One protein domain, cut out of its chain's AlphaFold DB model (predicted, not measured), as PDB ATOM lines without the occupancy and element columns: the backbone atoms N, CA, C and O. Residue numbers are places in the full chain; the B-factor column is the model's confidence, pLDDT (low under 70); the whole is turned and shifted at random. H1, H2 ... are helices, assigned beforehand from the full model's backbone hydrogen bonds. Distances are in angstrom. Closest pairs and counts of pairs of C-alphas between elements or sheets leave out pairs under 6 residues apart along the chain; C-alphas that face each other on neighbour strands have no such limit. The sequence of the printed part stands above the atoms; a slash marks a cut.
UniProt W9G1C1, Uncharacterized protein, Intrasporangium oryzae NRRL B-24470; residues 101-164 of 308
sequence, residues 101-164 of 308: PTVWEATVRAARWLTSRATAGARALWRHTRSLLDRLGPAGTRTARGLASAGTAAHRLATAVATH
ATOM      1  N   PRO A 101     -15.247 -54.595 -18.198       66.50
ATOM      2  CA  PRO A 101     -16.709 -54.587 -18.335       66.50
ATOM      3  C   PRO A 101     -17.433 -54.143 -17.057       66.50
ATOM      4  O   PRO A 101     -18.395 -53.382 -17.122       66.50
ATOM      5  N   THR A 102     -16.921 -54.521 -15.882       70.19
ATOM      6  CA  THR A 102     -17.471 -54.080 -14.589       70.19
ATOM      7  C   THR A 102     -17.333 -52.570 -14.382       70.19
ATOM      8  O   THR A 102     -18.230 -51.933 -13.827       70.19
ATOM      9  N   VAL A 103     -16.243 -51.969 -14.872       70.25
ATOM     10  CA  VAL A 103     -16.009 -50.522 -14.804       70.25
ATOM     11  C   VAL A 103     -16.867 -49.784 -15.824       70.25
ATOM     12  O   VAL A 103     -17.404 -48.726 -15.495       70.25
ATOM     13  N   TRP A 104     -17.064 -50.340 -17.022       71.75
ATOM     14  CA  TRP A 104     -17.993 -49.792 -18.015       71.75
ATOM     15  C   TRP A 104     -19.431 -49.750 -17.484       71.75
ATOM     16  O   TRP A 104     -20.083 -48.708 -17.517       71.75
ATOM     17  N   GLU A 105     -19.929 -50.841 -16.901       78.75
ATOM     18  CA  GLU A 105     -21.262 -50.839 -16.293       78.75
ATOM     19  C   GLU A 105     -21.374 -49.844 -15.138       78.75
ATOM     20  O   GLU A 105     -22.380 -49.137 -15.021       78.75
ATOM     21  N   ALA A 106     -20.343 -49.761 -14.294       72.56
ATOM     22  CA  ALA A 106     -20.300 -48.803 -13.198       72.56
ATOM     23  C   ALA A 106     -20.277 -47.355 -13.711       72.56
ATOM     24  O   ALA A 106     -20.981 -46.510 -13.161       72.56
ATOM     25  N   THR A 107     -19.535 -47.063 -14.782       69.56
ATOM     26  CA  THR A 107     -19.495 -45.729 -15.404       69.56
ATOM     27  C   THR A 107     -20.805 -45.388 -16.095       69.56
ATOM     28  O   THR A 107     -21.283 -44.270 -15.928       69.56
ATOM     29  N   VAL A 108     -21.457 -46.332 -16.778       76.94
ATOM     30  CA  VAL A 108     -22.800 -46.125 -17.346       76.94
ATOM     31  C   VAL A 108     -23.828 -45.874 -16.241       76.94
ATOM     32  O   VAL A 108     -24.631 -44.946 -16.351       76.94
ATOM     33  N   ARG A 109     -23.799 -46.645 -15.145       79.19
ATOM     34  CA  ARG A 109     -24.670 -46.410 -13.979       79.19
ATOM     35  C   ARG A 109     -24.382 -45.058 -13.334       79.19
ATOM     36  O   ARG A 109     -25.325 -44.327 -13.043       79.19
ATOM     37  N   ALA A 110     -23.112 -44.698 -13.161       70.00
ATOM     38  CA  ALA A 110     -22.709 -43.408 -12.616       70.00
ATOM     39  C   ALA A 110     -23.153 -42.257 -13.523       70.00
ATOM     40  O   ALA A 110     -23.706 -41.283 -13.027       70.00
ATOM     41  N   ALA A 111     -23.001 -42.386 -14.840       70.06
ATOM     42  CA  ALA A 111     -23.451 -41.396 -15.810       70.06
ATOM     43  C   ALA A 111     -24.980 -41.244 -15.801       70.06
ATOM     44  O   ALA A 111     -25.483 -40.117 -15.772       70.06
ATOM     45  N   ARG A 112     -25.738 -42.349 -15.752       79.31
ATOM     46  CA  ARG A 112     -27.207 -42.319 -15.592       79.31
ATOM     47  C   ARG A 112     -27.622 -41.680 -14.273       79.31
ATOM     48  O   ARG A 112     -28.531 -40.858 -14.237       79.31
ATOM     49  N   TRP A 113     -26.940 -42.020 -13.186       84.12
ATOM     50  CA  TRP A 113     -27.200 -41.416 -11.888       84.12
ATOM     51  C   TRP A 113     -26.904 -39.910 -11.913       84.12
ATOM     52  O   TRP A 113     -27.752 -39.116 -11.509       84.12
ATOM     53  N   LEU A 114     -25.766 -39.499 -12.476       71.25
ATOM     54  CA  LEU A 114     -25.365 -38.098 -12.596       71.25
ATOM     55  C   LEU A 114     -26.359 -37.300 -13.448       71.25
ATOM     56  O   LEU A 114     -26.781 -36.219 -13.050       71.25
ATOM     57  N   THR A 115     -26.790 -37.852 -14.583       70.44
ATOM     58  CA  THR A 115     -27.800 -37.225 -15.449       70.44
ATOM     59  C   THR A 115     -29.169 -37.161 -14.769       70.44
ATOM     60  O   THR A 115     -29.832 -36.125 -14.836       70.44
ATOM     61  N   SER A 116     -29.575 -38.192 -14.022       81.12
ATOM     62  CA  SER A 116     -30.815 -38.152 -13.230       81.12
ATOM     63  C   SER A 116     -30.776 -37.070 -12.138       81.12
ATOM     64  O   SER A 116     -31.746 -36.341 -11.935       81.12
ATOM     65  N   ARG A 117     -29.627 -36.886 -11.475       82.38
ATOM     66  CA  ARG A 117     -29.440 -35.857 -10.443       82.38
ATOM     67  C   ARG A 117     -29.344 -34.456 -11.032       82.38
ATOM     68  O   ARG A 117     -29.957 -33.538 -10.495       82.38
ATOM     69  N   ALA A 118     -28.640 -34.297 -12.148       69.94
ATOM     70  CA  ALA A 118     -28.550 -33.031 -12.864       69.94
ATOM     71  C   ALA A 118     -29.929 -32.578 -13.363       69.94
ATOM     72  O   ALA A 118     -30.294 -31.419 -13.185       69.94
ATOM     73  N   THR A 119     -30.736 -33.493 -13.907       80.12
ATOM     74  CA  THR A 119     -32.103 -33.180 -14.353       80.12
ATOM     75  C   THR A 119     -33.037 -32.862 -13.186       80.12
ATOM     76  O   THR A 119     -33.813 -31.907 -13.272       80.12
ATOM     77  N   ALA A 120     -32.939 -33.584 -12.065       81.88
ATOM     78  CA  ALA A 120     -33.688 -33.262 -10.850       81.88
ATOM     79  C   ALA A 120     -33.309 -31.877 -10.287       81.88
ATOM     80  O   ALA A 120     -34.195 -31.077  -9.974       81.88
ATOM     81  N   GLY A 121     -32.010 -31.571 -10.226       84.88
ATOM     82  CA  GLY A 121     -31.487 -30.276  -9.792       84.88
ATOM     83  C   GLY A 121     -31.915 -29.136 -10.713       84.88
ATOM     84  O   GLY A 121     -32.429 -28.128 -10.237       84.88
ATOM     85  N   ALA A 122     -31.815 -29.325 -12.030       75.81
ATOM     86  CA  ALA A 122     -32.282 -28.355 -13.016       75.81
ATOM     87  C   ALA A 122     -33.788 -28.077 -12.873       75.81
ATOM     88  O   ALA A 122     -34.205 -26.924 -12.920       75.81
ATOM     89  N   ARG A 123     -34.613 -29.106 -12.623       87.50
ATOM     90  CA  ARG A 123     -36.055 -28.933 -12.366       87.50
ATOM     91  C   ARG A 123     -36.347 -28.205 -11.057       87.50
ATOM     92  O   ARG A 123     -37.335 -27.479 -10.983       87.50
ATOM     93  N   ALA A 124     -35.562 -28.442 -10.009       89.88
ATOM     94  CA  ALA A 124     -35.708 -27.733  -8.739       89.88
ATOM     95  C   ALA A 124     -35.328 -26.254  -8.898       89.88
ATOM     96  O   ALA A 124     -36.109 -25.379  -8.528       89.88
ATOM     97  N   LEU A 125     -34.191 -25.988  -9.548       86.56
ATOM     98  CA  LEU A 125     -33.734 -24.640  -9.874       86.56
ATOM     99  C   LEU A 125     -34.765 -23.904 -10.737       86.56
ATOM    100  O   LEU A 125     -35.114 -22.772 -10.428       86.56
ATOM    101  N   TRP A 126     -35.309 -24.572 -11.760       89.50
ATOM    102  CA  TRP A 126     -36.338 -24.013 -12.635       89.50
ATOM    103  C   TRP A 126     -37.633 -23.671 -11.892       89.50
ATOM    104  O   TRP A 126     -38.230 -22.627 -12.133       89.50
ATOM    105  N   ARG A 127     -38.081 -24.528 -10.965       93.88
ATOM    106  CA  ARG A 127     -39.244 -24.224 -10.117       93.88
ATOM    107  C   ARG A 127     -38.989 -22.997  -9.247       93.88
ATOM    108  O   ARG A 127     -39.870 -22.150  -9.124       93.88
ATOM    109  N   HIS A 128     -37.783 -22.879  -8.697       93.81
ATOM    110  CA  HIS A 128     -37.402 -21.730  -7.887       93.81
ATOM    111  C   HIS A 128     -37.344 -20.439  -8.715       93.81
ATOM    112  O   HIS A 128     -38.016 -19.470  -8.365       93.81
ATOM    113  N   THR A 129     -36.644 -20.430  -9.855       89.12
ATOM    114  CA  THR A 129     -36.600 -19.257 -10.744       89.12
ATOM    115  C   THR A 129     -37.984 -18.888 -11.252       89.12
ATOM    116  O   THR A 129     -38.326 -17.710 -11.256       89.12
ATOM    117  N   ARG A 130     -38.815 -19.873 -11.608       91.38
ATOM    118  CA  ARG A 130     -40.204 -19.631 -12.004       91.38
ATOM    119  C   ARG A 130     -41.011 -18.971 -10.890       91.38
ATOM    120  O   ARG A 130     -41.705 -18.008 -11.168       91.38
ATOM    121  N   SER A 131     -40.876 -19.423  -9.644       93.62
ATOM    122  CA  SER A 131     -41.580 -18.798  -8.515       93.62
ATOM    123  C   SER A 131     -41.168 -17.339  -8.284       93.62
ATOM    124  O   SER A 131     -42.000 -16.519  -7.911       93.62
ATOM    125  N   LEU A 132     -39.901 -16.997  -8.547       94.31
ATOM    126  CA  LEU A 132     -39.414 -15.616  -8.487       94.31
ATOM    127  C   LEU A 132     -39.934 -14.788  -9.669       94.31
ATOM    128  O   LEU A 132     -40.328 -13.640  -9.489       94.31
ATOM    129  N   LEU A 133     -39.982 -15.386 -10.860       91.81
ATOM    130  CA  LEU A 133     -40.536 -14.770 -12.065       91.81
ATOM    131  C   LEU A 133     -42.038 -14.503 -11.930       91.81
ATOM    132  O   LEU A 133     -42.498 -13.436 -12.319       91.81
ATOM    133  N   ASP A 134     -42.794 -15.413 -11.325       92.56
ATOM    134  CA  ASP A 134     -44.232 -15.228 -11.119       92.56
ATOM    135  C   ASP A 134     -44.519 -14.075 -10.129       92.56
ATOM    136  O   ASP A 134     -45.505 -13.356 -10.289       92.56
ATOM    137  N   ARG A 135     -43.619 -13.809  -9.166       95.50
ATOM    138  CA  ARG A 135     -43.712 -12.649  -8.252       95.50
ATOM    139  C   ARG A 135     -43.438 -11.300  -8.927       95.50
ATOM    140  O   ARG A 135     -43.819 -10.273  -8.380       95.50
ATOM    141  N   LEU A 136     -42.820 -11.287 -10.110       94.12
ATOM    142  CA  LEU A 136     -42.542 -10.074 -10.897       94.12
ATOM    143  C   LEU A 136     -43.741  -9.633 -11.763       94.12
ATOM    144  O   LEU A 136     -43.605  -8.765 -12.629       94.12
ATOM    145  N   GLY A 137     -44.919 -10.228 -11.562       94.94
ATOM    146  CA  GLY A 137     -46.150  -9.838 -12.244       94.94
ATOM    147  C   GLY A 137     -46.185 -10.227 -13.733       94.94
ATOM    148  O   GLY A 137     -45.497 -11.159 -14.166       94.94
ATOM    149  N   PRO A 138     -46.990  -9.533 -14.560       94.88
ATOM    150  CA  PRO A 138     -47.252  -9.930 -15.947       94.88
ATOM    151  C   PRO A 138     -45.993 -10.044 -16.817       94.88
ATOM    152  O   PRO A 138     -45.908 -10.939 -17.659       94.88
ATOM    153  N   ALA A 139     -44.992  -9.186 -16.593       93.25
ATOM    154  CA  ALA A 139     -43.722  -9.228 -17.317       93.25
ATOM    155  C   ALA A 139     -42.914 -10.501 -16.999       93.25
ATOM    156  O   ALA A 139     -42.409 -11.154 -17.915       93.25
ATOM    157  N   GLY A 140     -42.860 -10.903 -15.726       89.62
ATOM    158  CA  GLY A 140     -42.171 -12.119 -15.291       89.62
ATOM    159  C   GLY A 140     -42.814 -13.406 -15.818       89.62
ATOM    160  O   GLY A 140     -42.121 -14.334 -16.236       89.62
ATOM    161  N   THR A 141     -44.146 -13.441 -15.934       93.44
ATOM    162  CA  THR A 141     -44.830 -14.597 -16.545       93.44
ATOM    163  C   THR A 141     -44.525 -14.745 -18.044       93.44
ATOM    164  O   THR A 141     -44.432 -15.870 -18.548       93.44
ATOM    165  N   ARG A 142     -44.320 -13.632 -18.774       92.94
ATOM    166  CA  ARG A 142     -43.931 -13.661 -20.197       92.94
ATOM    167  C   ARG A 142     -42.516 -14.206 -20.377       92.94
ATOM    168  O   ARG A 142     -42.312 -15.077 -21.223       92.94
ATOM    169  N   THR A 143     -41.559 -13.764 -19.562       89.25
ATOM    170  CA  THR A 143     -40.179 -14.275 -19.615       89.25
ATOM    171  C   THR A 143     -40.100 -15.740 -19.188       89.25
ATOM    172  O   THR A 143     -39.439 -16.527 -19.867       89.25
ATOM    173  N   ALA A 144     -40.842 -16.158 -18.157       92.25
ATOM    174  CA  ALA A 144     -40.930 -17.567 -17.763       92.25
ATOM    175  C   ALA A 144     -41.477 -18.465 -18.889       92.25
ATOM    176  O   ALA A 144     -40.947 -19.556 -19.114       92.25
ATOM    177  N   ARG A 145     -42.495 -18.010 -19.640       92.31
ATOM    178  CA  ARG A 145     -42.994 -18.740 -20.824       92.31
ATOM    179  C   ARG A 145     -41.972 -18.793 -21.953       92.31
ATOM    180  O   ARG A 145     -41.819 -19.857 -22.544       92.31
ATOM    181  N   GLY A 146     -41.266 -17.695 -22.224       91.81
ATOM    182  CA  GLY A 146     -40.205 -17.661 -23.237       91.81
ATOM    183  C   GLY A 146     -39.052 -18.619 -22.916       91.81
ATOM    184  O   GLY A 146     -38.580 -19.353 -23.778       91.81
ATOM    185  N   LEU A 147     -38.644 -18.687 -21.650       87.12
ATOM    186  CA  LEU A 147     -37.641 -19.649 -21.183       87.12
ATOM    187  C   LEU A 147     -38.148 -21.097 -21.251       87.12
ATOM    188  O   LEU A 147     -37.399 -21.989 -21.644       87.12
ATOM    189  N   ALA A 148     -39.417 -21.343 -20.908       88.69
ATOM    190  CA  ALA A 148     -40.010 -22.672 -21.027       88.69
ATOM    191  C   ALA A 148     -40.066 -23.140 -22.491       88.69
ATOM    192  O   ALA A 148     -39.676 -24.271 -22.783       88.69
ATOM    193  N   SER A 149     -40.493 -22.276 -23.418       91.38
ATOM    194  CA  SER A 149     -40.542 -22.609 -24.845       91.38
ATOM    195  C   SER A 149     -39.139 -22.847 -25.411       91.38
ATOM    196  O   SER A 149     -38.915 -23.877 -26.052       91.38
ATOM    197  N   ALA A 150     -38.164 -21.996 -25.077       84.69
ATOM    198  CA  ALA A 150     -36.762 -22.199 -25.443       84.69
ATOM    199  C   ALA A 150     -36.204 -23.522 -24.887       84.69
ATOM    200  O   ALA A 150     -35.550 -24.273 -25.612       84.69
ATOM    201  N   GLY A 151     -36.523 -23.860 -23.634       82.38
ATOM    202  CA  GLY A 151     -36.145 -25.134 -23.021       82.38
ATOM    203  C   GLY A 151     -36.717 -26.341 -23.767       82.38
ATOM    204  O   GLY A 151     -36.000 -27.311 -24.020       82.38
ATOM    205  N   THR A 152     -37.984 -26.278 -24.191       88.00
ATOM    206  CA  THR A 152     -38.582 -27.347 -25.008       88.00
ATOM    207  C   THR A 152     -37.954 -27.451 -26.398       88.00
ATOM    208  O   THR A 152     -37.746 -28.565 -26.877       88.00
ATOM    209  N   ALA A 153     -37.589 -26.330 -27.027       84.38
ATOM    210  CA  ALA A 153     -36.897 -26.326 -28.316       84.38
ATOM    211  C   ALA A 153     -35.493 -26.941 -28.203       84.38
ATOM    212  O   ALA A 153     -35.137 -27.811 -28.998       84.38
ATOM    213  N   ALA A 154     -34.734 -26.573 -27.167       72.12
ATOM    214  CA  ALA A 154     -33.429 -27.165 -26.883       72.12
ATOM    215  C   ALA A 154     -33.535 -28.675 -26.617       72.12
ATOM    216  O   ALA A 154     -32.726 -29.448 -27.130       72.12
ATOM    217  N   HIS A 155     -34.555 -29.114 -25.870       80.38
ATOM    218  CA  HIS A 155     -34.795 -30.538 -25.644       80.38
ATOM    219  C   HIS A 155     -35.113 -31.276 -26.948       80.38
ATOM    220  O   HIS A 155     -34.515 -32.318 -27.200       80.38
ATOM    221  N   ARG A 156     -35.977 -30.715 -27.803       84.50
ATOM    222  CA  ARG A 156     -36.308 -31.291 -29.116       84.50
ATOM    223  C   ARG A 156     -35.088 -31.403 -30.023       84.50
ATOM    224  O   ARG A 156     -34.919 -32.426 -30.679       84.50
ATOM    225  N   LEU A 157     -34.221 -30.390 -30.034       74.75
ATOM    226  CA  LEU A 157     -32.957 -30.439 -30.771       74.75
ATOM    227  C   LEU A 157     -32.028 -31.513 -30.206       74.75
ATOM    228  O   LEU A 157     -31.484 -32.304 -30.969       74.75
ATOM    229  N   ALA A 158     -31.889 -31.599 -28.883       68.81
ATOM    230  CA  ALA A 158     -31.073 -32.630 -28.251       68.81
ATOM    231  C   ALA A 158     -31.592 -34.041 -28.567       68.81
ATOM    232  O   ALA A 158     -30.798 -34.917 -28.906       68.81
ATOM    233  N   THR A 159     -32.910 -34.260 -28.519       79.88
ATOM    234  CA  THR A 159     -33.510 -35.544 -28.899       79.88
ATOM    235  C   THR A 159     -33.340 -35.820 -30.386       79.88
ATOM    236  O   THR A 159     -32.961 -36.929 -30.727       79.88
ATOM    237  N   ALA A 160     -33.525 -34.824 -31.257       80.44
ATOM    238  CA  ALA A 160     -33.347 -34.980 -32.700       80.44
ATOM    239  C   ALA A 160     -31.898 -35.337 -33.061       80.44
ATOM    240  O   ALA A 160     -31.667 -36.205 -33.899       80.44
ATOM    241  N   VAL A 161     -30.922 -34.720 -32.388       73.25
ATOM    242  CA  VAL A 161     -29.498 -35.057 -32.521       73.25
ATOM    243  C   VAL A 161     -29.228 -36.465 -31.985       73.25
ATOM    244  O   VAL A 161     -28.538 -37.245 -32.639       73.25
ATOM    245  N   ALA A 162     -29.797 -36.831 -30.835       72.75
ATOM    246  CA  ALA A 162     -29.622 -38.160 -30.247       72.75
ATOM    247  C   ALA A 162     -30.246 -39.285 -31.092       72.75
ATOM    248  O   ALA A 162     -29.701 -40.383 -31.136       72.75
ATOM    249  N   THR A 163     -31.355 -39.020 -31.783       82.94
ATOM    250  CA  THR A 163     -31.984 -39.964 -32.721       82.94
ATOM    251  C   THR A 163     -31.385 -39.898 -34.122       82.94
ATOM    252  O   THR A 163     -31.771 -40.681 -34.987       82.94
ATOM    253  N   HIS A 164     -30.470 -38.962 -34.385       80.00
ATOM    254  CA  HIS A 164     -29.896 -38.805 -35.710       80.00
ATOM    255  C   HIS A 164     -29.046 -40.040 -36.060       80.00
ATOM    256  O   HIS A 164     -28.185 -40.431 -35.274       80.00
TER     257      HIS A 164
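Overview. This is residues 101 to 164 of the 308 residues of an uncharacterized protein of Intrasporangium oryzae NRRL B-24470 (UniProt W9G1C1). Two long helices, H1 and then H2, form a helical hairpin like a narrow, flat V, closed at the tight turn between them and open at the other end. H1 is the longer arm, and residues 101 to 125 and 149 to 164 stand free. The printed part has 64 residues, is all helix with no named strand, and is only just extended, close to loose, with a radius of gyration of the C-alphas of 16.4 A and spans of 54 by 27 by 6 A.

Along the chain. H1, residues 101 to 135, begins at C-alpha 101 (-16.709, -54.587, -18.335) and is 50.9 A long from first to last C-alpha. H2, residues 137 to 162, is 37.4 A long and ends at C-alpha 162 (-29.622, -38.160, -30.247).

Arrangement. H1 touches H2 with residues 130 to 134 alone, and H2 touches H1 with residues 140 to 144 alone. Their closest C-alphas, those of Leu 133 and Gly 140, are 4.5 A apart. The helices run opposite ways at a shallow tilt of 20 degrees. In H1 and H2 every O i to N i+4 pair is within hydrogen-bond range.

Size, cuts and confidence. The two farthest C-alphas, those of Pro 101 and Pro 138, are 54.2 A apart. The printed part has no cut. Residues 101, 107, 118 and 158 have pLDDT under 70.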